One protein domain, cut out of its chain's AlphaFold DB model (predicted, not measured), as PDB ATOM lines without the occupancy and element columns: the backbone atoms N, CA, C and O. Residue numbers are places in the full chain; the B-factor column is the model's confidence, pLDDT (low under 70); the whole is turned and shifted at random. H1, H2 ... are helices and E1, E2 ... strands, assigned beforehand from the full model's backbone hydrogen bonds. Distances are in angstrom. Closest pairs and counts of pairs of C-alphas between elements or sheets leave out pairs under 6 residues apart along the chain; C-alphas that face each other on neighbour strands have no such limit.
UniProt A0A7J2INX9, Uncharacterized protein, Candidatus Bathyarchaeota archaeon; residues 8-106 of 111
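What this domain is: This is residues 8 to 106 of the 111 residues of an uncharacterized protein of Candidatus Bathyarchaeota archaeon (UniProt A0A7J2INX9). The model is a loose, open loop of helices, closed where the last strand, E2, comes back beside the long strand E1; from E1 the chain goes round through H3, H4, H5 and H6 to E2, and the space inside this loop is largely empty. H2 packs on E1 at one end of the length, H1 packs on H6, and the corner of H4 and H5 lies at the other end. The printed part has 99 residues, with six named helices and two named strands in the order H1, H2, E1, H3, H4, H5, H6, E2; the class is mostly helix, and the sheet, in the order E1, E2, is antiparallel. The whole is loose, with a radius of gyration of the C-alphas of 18.3 A, and its C-alphas span 56 by 31 by 22 A.

How they stand to each other: H1, residues 8 to 18, touches H6, residues 92 to 101; their closest C-alphas, of Leu 10 and Val 94, are 5.7 A apart, and their lines are about perpendicular at 83 degrees. H2, residues 25 to 34, touches no helix; its closest C-alpha pair with E1, residues 38 to 46, is Lys 29 and Val 40, 6.6 A apart. E1 and E2, residues 103 to 106, are antiparallel neighbours at 148 degrees, with N 45 and O 104 at 2.9 A and N 106 and O 43 at 2.8 A, within hydrogen-bond range. H3, residues 49 to 59, is close to but not clearly touching H4, residues 61 to 77: their closest C-alphas, of Ile 56 and Tyr 64, are 7.1 A apart. H4, with residues 74 to 75 alone, and H5, residues 79 to 88, only just touch, and only at the corner by their link, with 3 pairs of C-alphas within 8 A; the closest are those of Gly 75 and Phe 81, 5.5 A apart. H4 and H5 run opposite ways at a steep tilt of 59 degrees. Among the pairs that are apart are H4 and H6, H3 and H5, and H5 and H6. In the six helices every O i to N i+4 pair is within hydrogen-bond range.

Where its parts are: H1 begins at C-alpha 8, (-61.258, 59.125, -26.873), and is 15.3 A long; H2 is 14.2 A long. E1 is 25.4 A long and begins at C-alpha 38, (-56.318, 56.431, 4.428). H3 is 15.5 A long, and H4, the longest helix by residues, is 24.3 A long. H5 is 14.4 A and H6 is 14.1 A long. E2, 10.0 A long, ends at C-alpha 106, (-48.067, 54.082, -8.187).

The domain as a whole: The two C-alphas farthest apart are those of Lys 38 and Arg 77, at 56.6 A. The printed part has no cut and no long link; H1 to H2 is a short link, and the other six are tight. The mean pLDDT of the printed part is 82.5, with residues 48 to 55 and 57 to 59 under 70.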
ATOM      1  N   THR A   8     -60.042  59.937 -26.748       78.88
ATOM      2  CA  THR A   8     -61.258  59.125 -26.873       78.88
ATOM      3  C   THR A   8     -61.084  57.900 -27.774       78.88
ATOM      4  O   THR A   8     -61.570  56.820 -27.438       78.88
ATOM      5  N   GLU A   9     -60.385  58.026 -28.906       82.25
ATOM      6  CA  GLU A   9     -60.145  56.903 -29.822       82.25
ATOM      7  C   GLU A   9     -59.230  55.860 -29.178       82.25
ATOM      8  O   GLU A   9     -59.516  54.663 -29.224       82.25
ATOM      9  N   LEU A  10     -58.181  56.325 -28.494       82.62
ATOM     10  CA  LEU A  10     -57.286  55.476 -27.715       82.62
ATOM     11  C   LEU A  10     -58.044  54.736 -26.603       82.62
ATOM     12  O   LEU A  10     -57.898  53.523 -26.478       82.62
ATOM     13  N   ILE A  11     -58.880  55.437 -25.827       84.00
ATOM     14  CA  ILE A  11     -59.692  54.821 -24.765       84.00
ATOM     15  C   ILE A  11     -60.619  53.756 -25.355       84.00
ATOM     16  O   ILE A  11     -60.707  52.658 -24.806       84.00
ATOM     17  N   LYS A  12     -61.277  54.040 -26.484       85.88
ATOM     18  CA  LYS A  12     -62.183  53.093 -27.148       85.88
ATOM     19  C   LYS A  12     -61.438  51.865 -27.666       85.88
ATOM     20  O   LYS A  12     -61.892  50.743 -27.449       85.88
ATOM     21  N   TYR A  13     -60.293  52.072 -28.318       84.88
ATOM     22  CA  TYR A  13     -59.439  50.996 -28.817       84.88
ATOM     23  C   TYR A  13     -58.960  50.099 -27.673       84.88
ATOM     24  O   TYR A  13     -59.148  48.885 -27.715       84.88
ATOM     25  N   MET A  14     -58.407  50.702 -26.619       83.00
ATOM     26  CA  MET A  14     -57.872  49.963 -25.482       83.00
ATOM     27  C   MET A  14     -58.971  49.244 -24.698       83.00
ATOM     28  O   MET A  14     -58.789  48.081 -24.362       83.00
ATOM     29  N   SER A  15     -60.129  49.875 -24.481       86.56
ATOM     30  CA  SER A  15     -61.274  49.229 -23.819       86.56
ATOM     31  C   SER A  15     -61.775  48.013 -24.600       86.56
ATOM     32  O   SER A  15     -62.119  46.998 -24.002       86.56
ATOM     33  N   ARG A  16     -61.783  48.080 -25.939       86.25
ATOM     34  CA  ARG A  16     -62.135  46.932 -26.788       86.25
ATOM     35  C   ARG A  16     -61.096  45.812 -26.693       86.25
ATOM     36  O   ARG A  16     -61.474  44.648 -26.702       86.25
ATOM     37  N   LEU A  17     -59.813  46.165 -26.635       85.25
ATOM     38  CA  LEU A  17     -58.713  45.203 -26.605       85.25
ATOM     39  C   LEU A  17     -58.604  44.480 -25.256       85.25
ATOM     40  O   LEU A  17     -58.376  43.276 -25.227       85.25
ATOM     41  N   THR A  18     -58.741  45.205 -24.146       83.44
ATOM     42  CA  THR A  18     -58.532  44.661 -22.795       83.44
ATOM     43  C   THR A  18     -59.827  44.247 -22.100       83.44
ATOM     44  O   THR A  18     -59.769  43.577 -21.073       83.44
ATOM     45  N   GLY A  19     -60.987  44.685 -22.602       86.19
ATOM     46  CA  GLY A  19     -62.277  44.549 -21.918       86.19
ATOM     47  C   GLY A  19     -62.409  45.421 -20.663       86.19
ATOM     48  O   GLY A  19     -63.424  45.351 -19.974       86.19
ATOM     49  N   ALA A  20     -61.402  46.244 -20.350       84.81
ATOM     50  CA  ALA A  20     -61.347  47.040 -19.133       84.81
ATOM     51  C   ALA A  20     -61.589  48.523 -19.417       84.81
ATOM     52  O   ALA A  20     -61.102  49.084 -20.401       84.81
ATOM     53  N   LYS A  21     -62.296  49.185 -18.500       83.69
ATOM     54  CA  LYS A  21     -62.474  50.634 -18.537       83.69
ATOM     55  C   LYS A  21     -61.213  51.320 -18.019       83.69
ATOM     56  O   LYS A  21     -60.785  51.087 -16.891       83.69
ATOM     57  N   PHE A  22     -60.638  52.188 -18.842       82.56
ATOM     58  CA  PHE A  22     -59.520  53.031 -18.429       82.56
ATOM     59  C   PHE A  22     -60.031  54.163 -17.540       82.56
ATOM     60  O   PHE A  22     -61.006  54.836 -17.871       82.56
ATOM     61  N   GLU A  23     -59.359  54.363 -16.412       85.50
ATOM     62  CA  GLU A  23     -59.731  55.347 -15.397       85.50
ATOM     63  C   GLU A  23     -58.602  56.349 -15.162       85.50
ATOM     64  O   GLU A  23     -57.423  56.068 -15.400       85.50
ATOM     65  N   THR A  24     -58.967  57.534 -14.679       87.69
ATOM     66  CA  THR A  24     -58.006  58.583 -14.325       87.69
ATOM     67  C   THR A  24     -57.370  58.307 -12.965       87.69
ATOM     68  O   THR A  24     -57.925  57.605 -12.117       87.69
ATOM     69  N   ALA A  25     -56.203  58.904 -12.717       87.44
ATOM     70  CA  ALA A  25     -55.515  58.764 -11.434       87.44
ATOM     71  C   ALA A  25     -56.346  59.280 -10.244       87.44
ATOM     72  O   ALA A  25     -56.279  58.734  -9.144       87.44
ATOM     73  N   GLU A  26     -57.168  60.305 -10.469       87.88
ATOM     74  CA  GLU A  26     -58.089  60.842  -9.467       87.88
ATOM     75  C   GLU A  26     -59.226  59.871  -9.151       87.88
ATOM     76  O   GLU A  26     -59.533  59.657  -7.977       87.88
ATOM     77  N   ASN A  27     -59.801  59.226 -10.172       90.00
ATOM     78  CA  ASN A  27     -60.817  58.202  -9.956       90.00
ATOM     79  C   ASN A  27     -60.241  56.997  -9.212       90.00
ATOM     80  O   ASN A  27     -60.850  56.546  -8.244       90.00
ATOM     81  N   TRP A  28     -59.037  56.542  -9.565       91.62
ATOM     82  CA  TRP A  28     -58.339  55.507  -8.798       91.62
ATOM     83  C   TRP A  28     -58.130  55.906  -7.334       91.62
ATOM     84  O   TRP A  28     -58.433  55.125  -6.432       91.62
ATOM     85  N   LYS A  29     -57.700  57.146  -7.072       91.62
ATOM     86  CA  LYS A  29     -57.562  57.671  -5.705       91.62
ATOM     87  C   LYS A  29     -58.890  57.649  -4.947       91.62
ATOM     88  O   LYS A  29     -58.921  57.281  -3.774       91.62
ATOM     89  N   LYS A  30     -59.980  58.055  -5.600       92.31
ATOM     90  CA  LYS A  30     -61.326  58.063  -5.014       92.31
ATOM     91  C   LYS A  30     -61.795  56.646  -4.686       92.31
ATOM     92  O   LYS A  30     -62.278  56.422  -3.583       92.31
ATOM     93  N   LEU A  31     -61.592  55.692  -5.594       92.81
ATOM     94  CA  LEU A  31     -61.921  54.281  -5.376       92.81
ATOM     95  C   LEU A  31     -61.175  53.706  -4.163       92.81
ATOM     96  O   LEU A  31     -61.790  53.054  -3.327       92.81
ATOM     97  N   MET A  32     -59.887  54.021  -4.014       91.25
ATOM     98  CA  MET A  32     -59.078  53.567  -2.873       91.25
ATOM     99  C   MET A  32     -59.514  54.190  -1.544       91.25
ATOM    100  O   MET A  32     -59.579  53.510  -0.525       91.25
ATOM    101  N   LYS A  33     -59.865  55.478  -1.535       92.75
ATOM    102  CA  LYS A  33     -60.440  56.103  -0.335       92.75
ATOM    103  C   LYS A  33     -61.777  55.469   0.044       92.75
ATOM    104  O   LYS A  33     -62.010  55.179   1.213       92.75
ATOM    105  N   ASN A  34     -62.630  55.212  -0.948       93.62
ATOM    106  CA  ASN A  34     -63.928  54.573  -0.741       93.62
ATOM    107  C   ASN A  34     -63.793  53.124  -0.253       93.62
ATOM    108  O   ASN A  34     -64.676  52.644   0.449       93.62
ATOM    109  N   SER A  35     -62.689  52.442  -0.571       92.00
ATOM    110  CA  SER A  35     -62.388  51.109  -0.041       92.00
ATOM    111  C   SER A  35     -61.837  51.122   1.393       92.00
ATOM    112  O   SER A  35     -61.416  50.079   1.886       92.00
ATOM    113  N   GLY A  36     -61.797  52.282   2.059       91.62
ATOM    114  CA  GLY A  36     -61.345  52.427   3.443       91.62
ATOM    115  C   GLY A  36     -59.858  52.742   3.616       91.62
ATOM    116  O   GLY A  36     -59.408  52.844   4.753       91.62
ATOM    117  N   LEU A  37     -59.093  52.935   2.531       91.81
ATOM    118  CA  LEU A  37     -57.681  53.316   2.639       91.81
ATOM    119  C   LEU A  37     -57.539  54.802   2.994       91.81
ATOM    120  O   LEU A  37     -58.122  55.684   2.356       91.81
ATOM    121  N   LYS A  38     -56.704  55.084   3.992       90.12
ATOM    122  CA  LYS A  38     -56.318  56.431   4.428       90.12
ATOM    123  C   LYS A  38     -54.973  56.828   3.820       90.12
ATOM    124  O   LYS A  38     -54.236  55.988   3.306       90.12
ATOM    125  N   ASP A  39     -54.683  58.127   3.839       90.31
ATOM    126  CA  ASP A  39     -53.405  58.698   3.388       90.31
ATOM    127  C   ASP A  39     -52.979  58.256   1.978       90.31
ATOM    128  O   ASP A  39     -51.807  58.002   1.711       90.31
ATOM    129  N   VAL A  40     -53.945  58.155   1.054       90.25
ATOM    130  CA  VAL A  40     -53.677  57.689  -0.312       90.25
ATOM    131  C   VAL A  40     -52.780  58.683  -1.060       90.25
ATOM    132  O   VAL A  40     -53.227  59.767  -1.462       90.25
ATOM    133  N   VAL A  41     -51.531  58.281  -1.293       90.94
ATOM    134  CA  VAL A  41     -50.540  58.981  -2.113       90.94
ATOM    135  C   VAL A  41     -50.551  58.389  -3.515       90.94
ATOM    136  O   VAL A  41     -50.494  57.174  -3.697       90.94
ATOM    137  N   VAL A  42     -50.611  59.266  -4.516       91.12
ATOM    138  CA  VAL A  42     -50.630  58.884  -5.929       91.12
ATOM    139  C   VAL A  42     -49.478  59.563  -6.646       91.12
ATOM    140  O   VAL A  42     -49.355  60.787  -6.597       91.12
ATOM    141  N   LYS A  43     -48.658  58.775  -7.340       90.12
ATOM    142  CA  LYS A  43     -47.633  59.274  -8.262       90.12
ATOM    143  C   LYS A  43     -47.868  58.679  -9.638       90.12
ATOM    144  O   LYS A  43     -47.985  57.467  -9.764       90.12
ATOM    145  N   THR A  44     -47.937  59.520 -10.665       85.88
ATOM    146  CA  THR A  44     -48.087  59.063 -12.052       85.88
ATOM    147  C   THR A  44     -46.789  59.251 -12.818       85.88
ATOM    148  O   THR A  44     -46.099  60.258 -12.668       85.88
ATOM    149  N   TYR A  45     -46.470  58.280 -13.662       83.94
ATOM    150  CA  TYR A  45     -45.254  58.245 -14.458       83.94
ATOM    151  C   TYR A  45     -45.620  58.040 -15.925       83.94
ATOM    152  O   TYR A  45     -46.510  57.252 -16.260       83.94
ATOM    153  N   LYS A  46     -44.955  58.784 -16.814       82.25
ATOM    154  CA  LYS A  46     -45.122  58.590 -18.257       82.25
ATOM    155  C   LYS A  46     -44.507  57.259 -18.662       82.25
ATOM    156  O   LYS A  46     -43.413  56.923 -18.211       82.25
ATOM    157  N   LEU A  47     -45.182  56.546 -19.557       77.25
ATOM    158  CA  LEU A  47     -44.560  55.439 -20.267       77.25
ATOM    159  C   LEU A  47     -43.551  56.034 -21.249       77.25
ATOM    160  O   LEU A  47     -43.935  56.689 -22.214       77.25
ATOM    161  N   SER A  48     -42.259  55.856 -20.987       68.12
ATOM    162  CA  SER A  48     -41.220  56.275 -21.922       68.12
ATOM    163  C   SER A  48     -40.747  55.071 -22.731       68.12
ATOM    164  O   SER A  48     -40.658  53.949 -22.241       68.12
ATOM    165  N   ILE A  49     -40.431  55.291 -24.005       64.12
ATOM    166  CA  ILE A  49     -39.778  54.261 -24.826       64.12
ATOM    167  C   ILE A  49     -38.370  53.969 -24.275       64.12
ATOM    168  O   ILE A  49     -37.879  52.850 -24.387       64.12
ATOM    169  N   LEU A  50     -37.749  54.950 -23.613       62.88
ATOM    170  CA  LEU A  50     -36.430  54.824 -22.997       62.88
ATOM    171  C   LEU A  50     -36.419  53.798 -21.855       62.88
ATOM    172  O   LEU A  50     -35.499  52.991 -21.795       62.88
ATOM    173  N   SER A  51     -37.471  53.731 -21.030       64.94
ATOM    174  CA  SER A  51     -37.548  52.715 -19.971       64.94
ATOM    175  C   SER A  51     -37.628  51.293 -20.533       64.94
ATOM    176  O   SER A  51     -37.095  50.369 -19.929       64.94
ATOM    177  N   LYS A  52     -38.223  51.110 -21.723       64.81
ATOM    178  CA  LYS A  52     -38.196  49.820 -22.436       64.81
ATOM    179  C   LYS A  52     -36.799  49.460 -22.945       64.81
ATOM    180  O   LYS A  52     -36.475  48.282 -23.019       64.81
ATOM    181  N   ILE A  53     -35.973  50.440 -23.313       66.19
ATOM    182  CA  ILE A  53     -34.592  50.191 -23.760       66.19
ATOM    183  C   ILE A  53     -33.728  49.717 -22.588       66.19
ATOM    184  O   ILE A  53     -32.956  48.773 -22.749       66.19
ATOM    185  N   ASP A  54     -33.890  50.322 -21.411       69.06
ATOM    186  CA  ASP A  54     -33.204  49.864 -20.200       69.06
ATOM    187  C   ASP A  54     -33.661  48.457 -19.792       69.06
ATOM    188  O   ASP A  54     -32.841  47.618 -19.426       69.06
ATOM    189  N   GLU A  55     -34.947  48.157 -19.961       67.00
ATOM    190  CA  GLU A  55     -35.504  46.824 -19.741       67.00
ATOM    191  C   GLU A  55     -34.936  45.785 -20.734       67.00
ATOM    192  O   GLU A  55     -34.507  44.706 -20.329       67.00
ATOM    193  N   ILE A  56     -34.806  46.126 -22.023       70.06
ATOM    194  CA  ILE A  56     -34.137  45.279 -23.032       70.06
ATOM    195  C   ILE A  56     -32.654  45.071 -22.691       70.06
ATOM    196  O   ILE A  56     -32.114  43.979 -22.890       70.06
ATOM    197  N   ARG A  57     -31.979  46.101 -22.168       68.75
ATOM    198  CA  ARG A  57     -30.590  45.992 -21.706       68.75
ATOM    199  C   ARG A  57     -30.484  45.040 -20.510       68.75
ATOM    200  O   ARG A  57     -29.534  44.263 -20.462       68.75
ATOM    201  N   MET A  58     -31.461  45.065 -19.602       69.38
ATOM    202  CA  MET A  58     -31.518  44.212 -18.412       69.38
ATOM    203  C   MET A  58     -31.806  42.740 -18.745       69.38
ATOM    204  O   MET A  58     -31.131  41.861 -18.218       69.38
ATOM    205  N   TYR A  59     -32.755  42.458 -19.645       68.06
ATOM    206  CA  TYR A  59     -33.080  41.087 -20.070       68.06
ATOM    207  C   TYR A  59     -32.087  40.495 -21.084       68.06
ATOM    208  O   TYR A  59     -32.132  39.300 -21.364       68.06
ATOM    209  N   GLY A  60     -31.174  41.311 -21.615       76.94
ATOM    210  CA  GLY A  60     -30.126  40.889 -22.536       76.94
ATOM    211  C   GLY A  60     -30.507  41.085 -24.003       76.94
ATOM    212  O   GLY A  60     -31.377  40.415 -24.561       76.94
ATOM    213  N   LEU A  61     -29.750  41.951 -24.684       78.38
ATOM    214  CA  LEU A  61     -29.902  42.240 -26.118       78.38
ATOM    215  C   LEU A  61     -29.873  40.977 -26.995       78.38
ATOM    216  O   LEU A  61     -30.529  40.923 -28.033       78.38
ATOM    217  N   LYS A  62     -29.127  39.949 -26.575       81.19
ATOM    218  CA  LYS A  62     -28.979  38.691 -27.313       81.19
ATOM    219  C   LYS A  62     -30.293  37.916 -27.416       81.19
ATOM    220  O   LYS A  62     -30.625  37.438 -28.502       81.19
ATOM    221  N   ASP A  63     -31.039  37.803 -26.322       81.25
ATOM    222  CA  ASP A  63     -32.304  37.065 -26.310       81.25
ATOM    223  C   ASP A  63     -33.410  37.836 -27.030       81.25
ATOM    224  O   ASP A  63     -34.218  37.241 -27.753       81.25
ATOM    225  N   TYR A  64     -33.369  39.170 -26.953       81.44
ATOM    226  CA  TYR A  64     -34.217  40.031 -27.769       81.44
ATOM    227  C   TYR A  64     -33.951  39.830 -29.270       81.44
ATOM    228  O   TYR A  64     -34.876  39.539 -30.029       81.44
ATOM    229  N   LEU A  65     -32.686  39.896 -29.702       84.06
ATOM    230  CA  LEU A  65     -32.298  39.699 -31.104       84.06
ATOM    231  C   LEU A  65     -32.640  38.297 -31.614       84.06
ATOM    232  O   LEU A  65     -33.136  38.152 -32.729       84.06
ATOM    233  N   ARG A  66     -32.424  37.259 -30.798       86.31
ATOM    234  CA  ARG A  66     -32.798  35.879 -31.139       86.31
ATOM    235  C   ARG A  66     -34.305  35.750 -31.362       86.31
ATOM    236  O   ARG A  66     -34.730  35.130 -32.339       86.31
ATOM    237  N   SER A  67     -35.104  36.344 -30.480       84.44
ATOM    238  CA  SER A  67     -36.566  36.340 -30.590       84.44
ATOM    239  C   SER A  67     -37.031  37.117 -31.819       84.44
ATOM    240  O   SER A  67     -37.876  36.637 -32.573       84.44
ATOM    241  N   PHE A  68     -36.413  38.270 -32.080       84.62
ATOM    242  CA  PHE A  68     -36.704  39.098 -33.243       84.62
ATOM    243  C   PHE A  68     -36.352  38.394 -34.559       84.62
ATOM    244  O   PHE A  68     -37.156  38.374 -35.485       84.62
ATOM    245  N   HIS A  69     -35.200  37.721 -34.625       85.81
ATOM    246  CA  HIS A  69     -34.821  36.904 -35.776       85.81
ATOM    247  C   HIS A  69     -35.833  35.779 -36.028       85.81
ATOM    248  O   HIS A  69     -36.261  35.567 -37.162       85.81
ATOM    249  N   ARG A  70     -36.270  35.077 -34.973       85.81
ATOM    250  CA  ARG A  70     -37.286  34.022 -35.101       85.81
ATOM    251  C   ARG A  70     -38.613  34.589 -35.612       85.81
ATOM    252  O   ARG A  70     -39.201  34.004 -36.519       85.81
ATOM    253  N   PHE A  71     -39.035  35.739 -35.097       84.06
ATOM    254  CA  PHE A  71     -40.223  36.454 -35.561       84.06
ATOM    255  C   PHE A  71     -40.133  36.825 -37.051       84.06
ATOM    256  O   PHE A  71     -41.038  36.509 -37.821       84.06
ATOM    257  N   LEU A  72     -39.014  37.408 -37.489       85.12
ATOM    258  CA  LEU A  72     -38.797  37.752 -38.899       85.12
ATOM    259  C   LEU A  72     -38.758  36.512 -39.799       85.12
ATOM    260  O   LEU A  72     -39.349  36.518 -40.876       85.12
ATOM    261  N   SER A  73     -38.116  35.431 -39.349       85.88
ATOM    262  CA  SER A  73     -38.044  34.176 -40.108       85.88
ATOM    263  C   SER A  73     -39.426  33.568 -40.375       85.88
ATOM    264  O   SER A  73     -39.648  32.992 -41.439       85.88
ATOM    265  N   LEU A  74     -40.378  33.738 -39.448       82.56
ATOM    266  CA  LEU A  74     -41.771  33.321 -39.634       82.56
ATOM    267  C   LEU A  74     -42.478  34.182 -40.684       82.56
ATOM    268  O   LEU A  74     -43.202  33.643 -41.519       82.56
ATOM    269  N   GLY A  75     -42.204  35.487 -40.705       81.50
ATOM    270  CA  GLY A  75     -42.722  36.385 -41.735       81.50
ATOM    271  C   GLY A  75     -42.192  36.082 -43.132       81.50
ATOM    272  O   GLY A  75     -42.955  36.106 -44.091       81.50
ATOM    273  N   PHE A  76     -40.913  35.734 -43.276       80.19
ATOM    274  CA  PHE A  76     -40.381  35.322 -44.580       80.19
ATOM    275  C   PHE A  76     -40.968  33.994 -45.076       80.19
ATOM    276  O   PHE A  76     -41.055  33.780 -46.281       80.19
ATOM    277  N   ARG A  77     -41.389  33.107 -44.167       80.44
ATOM    278  CA  ARG A  77     -41.953  31.791 -44.511       80.44
ATOM    279  C   ARG A  77     -43.442  31.815 -44.845       80.44
ATOM    280  O   ARG A  77     -43.917  30.886 -45.489       80.44
ATOM    281  N   SER A  78     -44.187  32.824 -44.398       80.50
ATOM    282  CA  SER A  78     -45.634  32.895 -44.598       80.50
ATOM    283  C   SER A  78     -46.097  34.328 -44.828       80.50
ATOM    284  O   SER A  78     -46.011  35.182 -43.947       80.50
ATOM    285  N   SER A  79     -46.676  34.588 -45.998       79.12
ATOM    286  CA  SER A  79     -47.371  35.849 -46.271       79.12
ATOM    287  C   SER A  79     -48.597  36.034 -45.366       79.12
ATOM    288  O   SER A  79     -48.891  37.161 -44.967       79.12
ATOM    289  N   ALA A  80     -49.256  34.940 -44.957       82.81
ATOM    290  CA  ALA A  80     -50.377  34.970 -44.016       82.81
ATOM    291  C   ALA A  80     -49.957  35.467 -42.623       82.81
ATOM    292  O   ALA A  80     -50.734  36.146 -41.952       82.81
ATOM    293  N   PHE A  81     -48.708  35.220 -42.211       82.50
ATOM    294  CA  PHE A  81     -48.168  35.796 -40.979       82.50
ATOM    295  C   PHE A  81     -48.113  37.325 -41.050       82.50
ATOM    296  O   PHE A  81     -48.497  37.989 -40.095       82.50
ATOM    297  N   TRP A  82     -47.701  37.907 -42.180       82.00
ATOM    298  CA  TRP A  82     -47.687  39.366 -42.331       82.00
ATOM    299  C   TRP A  82     -49.085  39.981 -42.367       82.00
ATOM    300  O   TRP A  82     -49.249  41.105 -41.895       82.00
ATOM    301  N   VAL A  83     -50.081  39.270 -42.901       83.75
ATOM    302  CA  VAL A  83     -51.489  39.699 -42.837       83.75
ATOM    303  C   VAL A  83     -51.951  39.735 -41.382       83.75
ATOM    304  O   VAL A  83     -52.382  40.784 -40.913       83.75
ATOM    305  N   TYR A  84     -51.731  38.649 -40.637       83.88
ATOM    306  CA  TYR A  84     -52.044  38.586 -39.211       83.88
ATOM    307  C   TYR A  84     -51.324  39.675 -38.403       83.88
ATOM    308  O   TYR A  84     -51.937  40.363 -37.596       83.88
ATOM    309  N   VAL A  85     -50.025  39.880 -38.643       82.62
ATOM    310  CA  VAL A  85     -49.250  40.924 -37.960       82.62
ATOM    311  C   VAL A  85     -49.815  42.304 -38.273       82.62
ATOM    312  O   VAL A  85     -49.944  43.104 -37.357       82.62
ATOM    313  N   LYS A  86     -50.188  42.597 -39.524       80.25
ATOM    314  CA  LYS A  86     -50.802  43.885 -39.887       80.25
ATOM    315  C   LYS A  86     -52.160  44.099 -39.223       80.25
ATOM    316  O   LYS A  86     -52.454  45.229 -38.850       80.25
ATOM    317  N   GLU A  87     -52.961  43.050 -39.074       81.00
ATOM    318  CA  GLU A  87     -54.255  43.117 -38.384       81.00
ATOM    319  C   GLU A  87     -54.099  43.277 -36.867       81.00
ATOM    320  O   GLU A  87     -54.853  44.018 -36.238       81.00
ATOM    321  N   ALA A  88     -53.106  42.609 -36.276       78.88
ATOM    322  CA  ALA A  88     -52.830  42.666 -34.845       78.88
ATOM    323  C   ALA A  88     -52.076  43.940 -34.428       78.88
ATOM    324  O   ALA A  88     -52.166  44.359 -33.271       78.88
ATOM    325  N   TRP A  89     -51.309  44.558 -35.334       79.88
ATOM    326  CA  TRP A  89     -50.512  45.734 -35.002       79.88
ATOM    327  C   TRP A  89     -51.410  46.954 -34.778       79.88
ATOM    328  O   TRP A  89     -52.244  47.276 -35.630       79.88
ATOM    329  N   PRO A  90     -51.237  47.691 -33.668       78.38
ATOM    330  CA  PRO A  90     -52.032  48.882 -33.432       78.38
ATOM    331  C   PRO A  90     -51.752  49.941 -34.511       78.38
ATOM    332  O   PRO A  90     -50.604  50.101 -34.946       78.38
ATOM    333  N   PRO A  91     -52.767  50.728 -34.916       82.62
ATOM    334  CA  PRO A  91     -52.559  51.874 -35.791       82.62
ATOM    335  C   PRO A  91     -51.478  52.810 -35.233       82.62
ATOM    336  O   PRO A  91     -51.389  53.017 -34.021       82.62
ATOM    337  N   LYS A  92     -50.668  53.425 -36.106       78.88
ATOM    338  CA  LYS A  92     -49.581  54.335 -35.681       78.88
ATOM    339  C   LYS A  92     -50.081  55.474 -34.783       78.88
ATOM    340  O   LYS A  92     -49.388  55.846 -33.841       78.88
ATOM    341  N   SER A  93     -51.274  55.998 -35.062       78.69
ATOM    342  CA  SER A  93     -51.939  57.028 -34.258       78.69
ATOM    343  C   SER A  93     -52.226  56.541 -32.835       78.69
ATOM    344  O   SER A  93     -51.849  57.200 -31.872       78.69
ATOM    345  N   VAL A  94     -52.798  55.341 -32.696       80.69
ATOM    346  CA  VAL A  94     -53.054  54.690 -31.403       80.69
ATOM    347  C   VAL A  94     -51.748  54.439 -30.656       80.69
ATOM    348  O   VAL A  94     -51.664  54.732 -29.468       80.69
ATOM    349  N   PHE A  95     -50.714  53.951 -31.343       82.12
ATOM    350  CA  PHE A  95     -49.409  53.709 -30.733       82.12
ATOM    351  C   PHE A  95     -48.770  55.005 -30.214       82.12
ATOM    352  O   PHE A  95     -48.335  55.046 -29.067       82.12
ATOM    353  N   LYS A  96     -48.754  56.081 -31.014       80.44
ATOM    354  CA  LYS A  96     -48.238  57.393 -30.586       80.44
ATOM    355  C   LYS A  96     -49.005  57.907 -29.365       80.44
ATOM    356  O   LYS A  96     -48.398  58.210 -28.339       80.44
ATOM    357  N   ASN A  97     -50.331  57.909 -29.452       82.75
ATOM    358  CA  ASN A  97     -51.198  58.365 -28.373       82.75
ATOM    359  C   ASN A  97     -51.044  57.533 -27.103       82.75
ATOM    360  O   ASN A  97     -51.162  58.068 -26.005       82.75
ATOM    361  N   PHE A  98     -50.778  56.231 -27.234       83.38
ATOM    362  CA  PHE A  98     -50.546  55.360 -26.093       83.38
ATOM    363  C   PHE A  98     -49.360  55.860 -25.260       83.38
ATOM    364  O   PHE A  98     -49.502  56.050 -24.059       83.38
ATOM    365  N   PHE A  99     -48.217  56.163 -25.879       81.44
ATOM    366  CA  PHE A  99     -47.060  56.691 -25.140       81.44
ATOM    367  C   PHE A  99     -47.230  58.144 -24.684       81.44
ATOM    368  O   PHE A  99     -46.604  58.564 -23.712       81.44
ATOM    369  N   GLU A 100     -48.071  58.920 -25.365       83.38
ATOM    370  CA  GLU A 100     -48.303  60.325 -25.034       83.38
ATOM    371  C   GLU A 100     -49.263  60.506 -23.847       83.38
ATOM    372  O   GLU A 100     -48.986  61.279 -22.921       83.38
ATOM    373  N   TYR A 101     -50.370  59.758 -23.846       82.94
ATOM    374  CA  TYR A 101     -51.464  59.919 -22.890       82.94
ATOM    375  C   TYR A 101     -51.501  58.838 -21.808       82.94
ATOM    376  O   TYR A 101     -51.936  59.133 -20.692       82.94
ATOM    377  N   VAL A 102     -51.048  57.608 -22.084       84.00
ATOM    378  CA  VAL A 102     -51.085  56.535 -21.080       84.00
ATOM    379  C   VAL A 102     -49.927  56.689 -20.109       84.00
ATOM    380  O   VAL A 102     -48.757  56.850 -20.460       84.00
ATOM    381  N   ARG A 103     -50.286  56.632 -18.833       85.12
ATOM    382  CA  ARG A 103     -49.377  56.728 -17.701       85.12
ATOM    383  C   ARG A 103     -49.677  55.585 -16.758       85.12
ATOM    384  O   ARG A 103     -50.838  55.217 -16.595       85.12
ATOM    385  N   TYR A 104     -48.648  55.061 -16.113       86.00
ATOM    386  CA  TYR A 104     -48.847  54.150 -14.994       86.00
ATOM    387  C   TYR A 104     -48.820  54.948 -13.690       86.00
ATOM    388  O   TYR A 104     -48.099  55.941 -13.561       86.00
ATOM    389  N   GLY A 105     -49.658  54.552 -12.736       87.00
ATOM    390  CA  GLY A 105     -49.740  55.180 -11.422       87.00
ATOM    391  C   GLY A 105     -49.245  54.230 -10.340       87.00
ATOM    392  O   GLY A 105     -49.662  53.077 -10.304       87.00
ATOM    393  N   LEU A 106     -48.380  54.722  -9.457       89.50
ATOM    394  CA  LEU A 106     -48.067  54.082  -8.187       89.50
ATOM    395  C   LEU A 106     -48.998  54.668  -7.125       89.50
ATOM    396  O   LEU A 106     -48.981  55.878  -6.873       89.50
TER     397      LEU A 106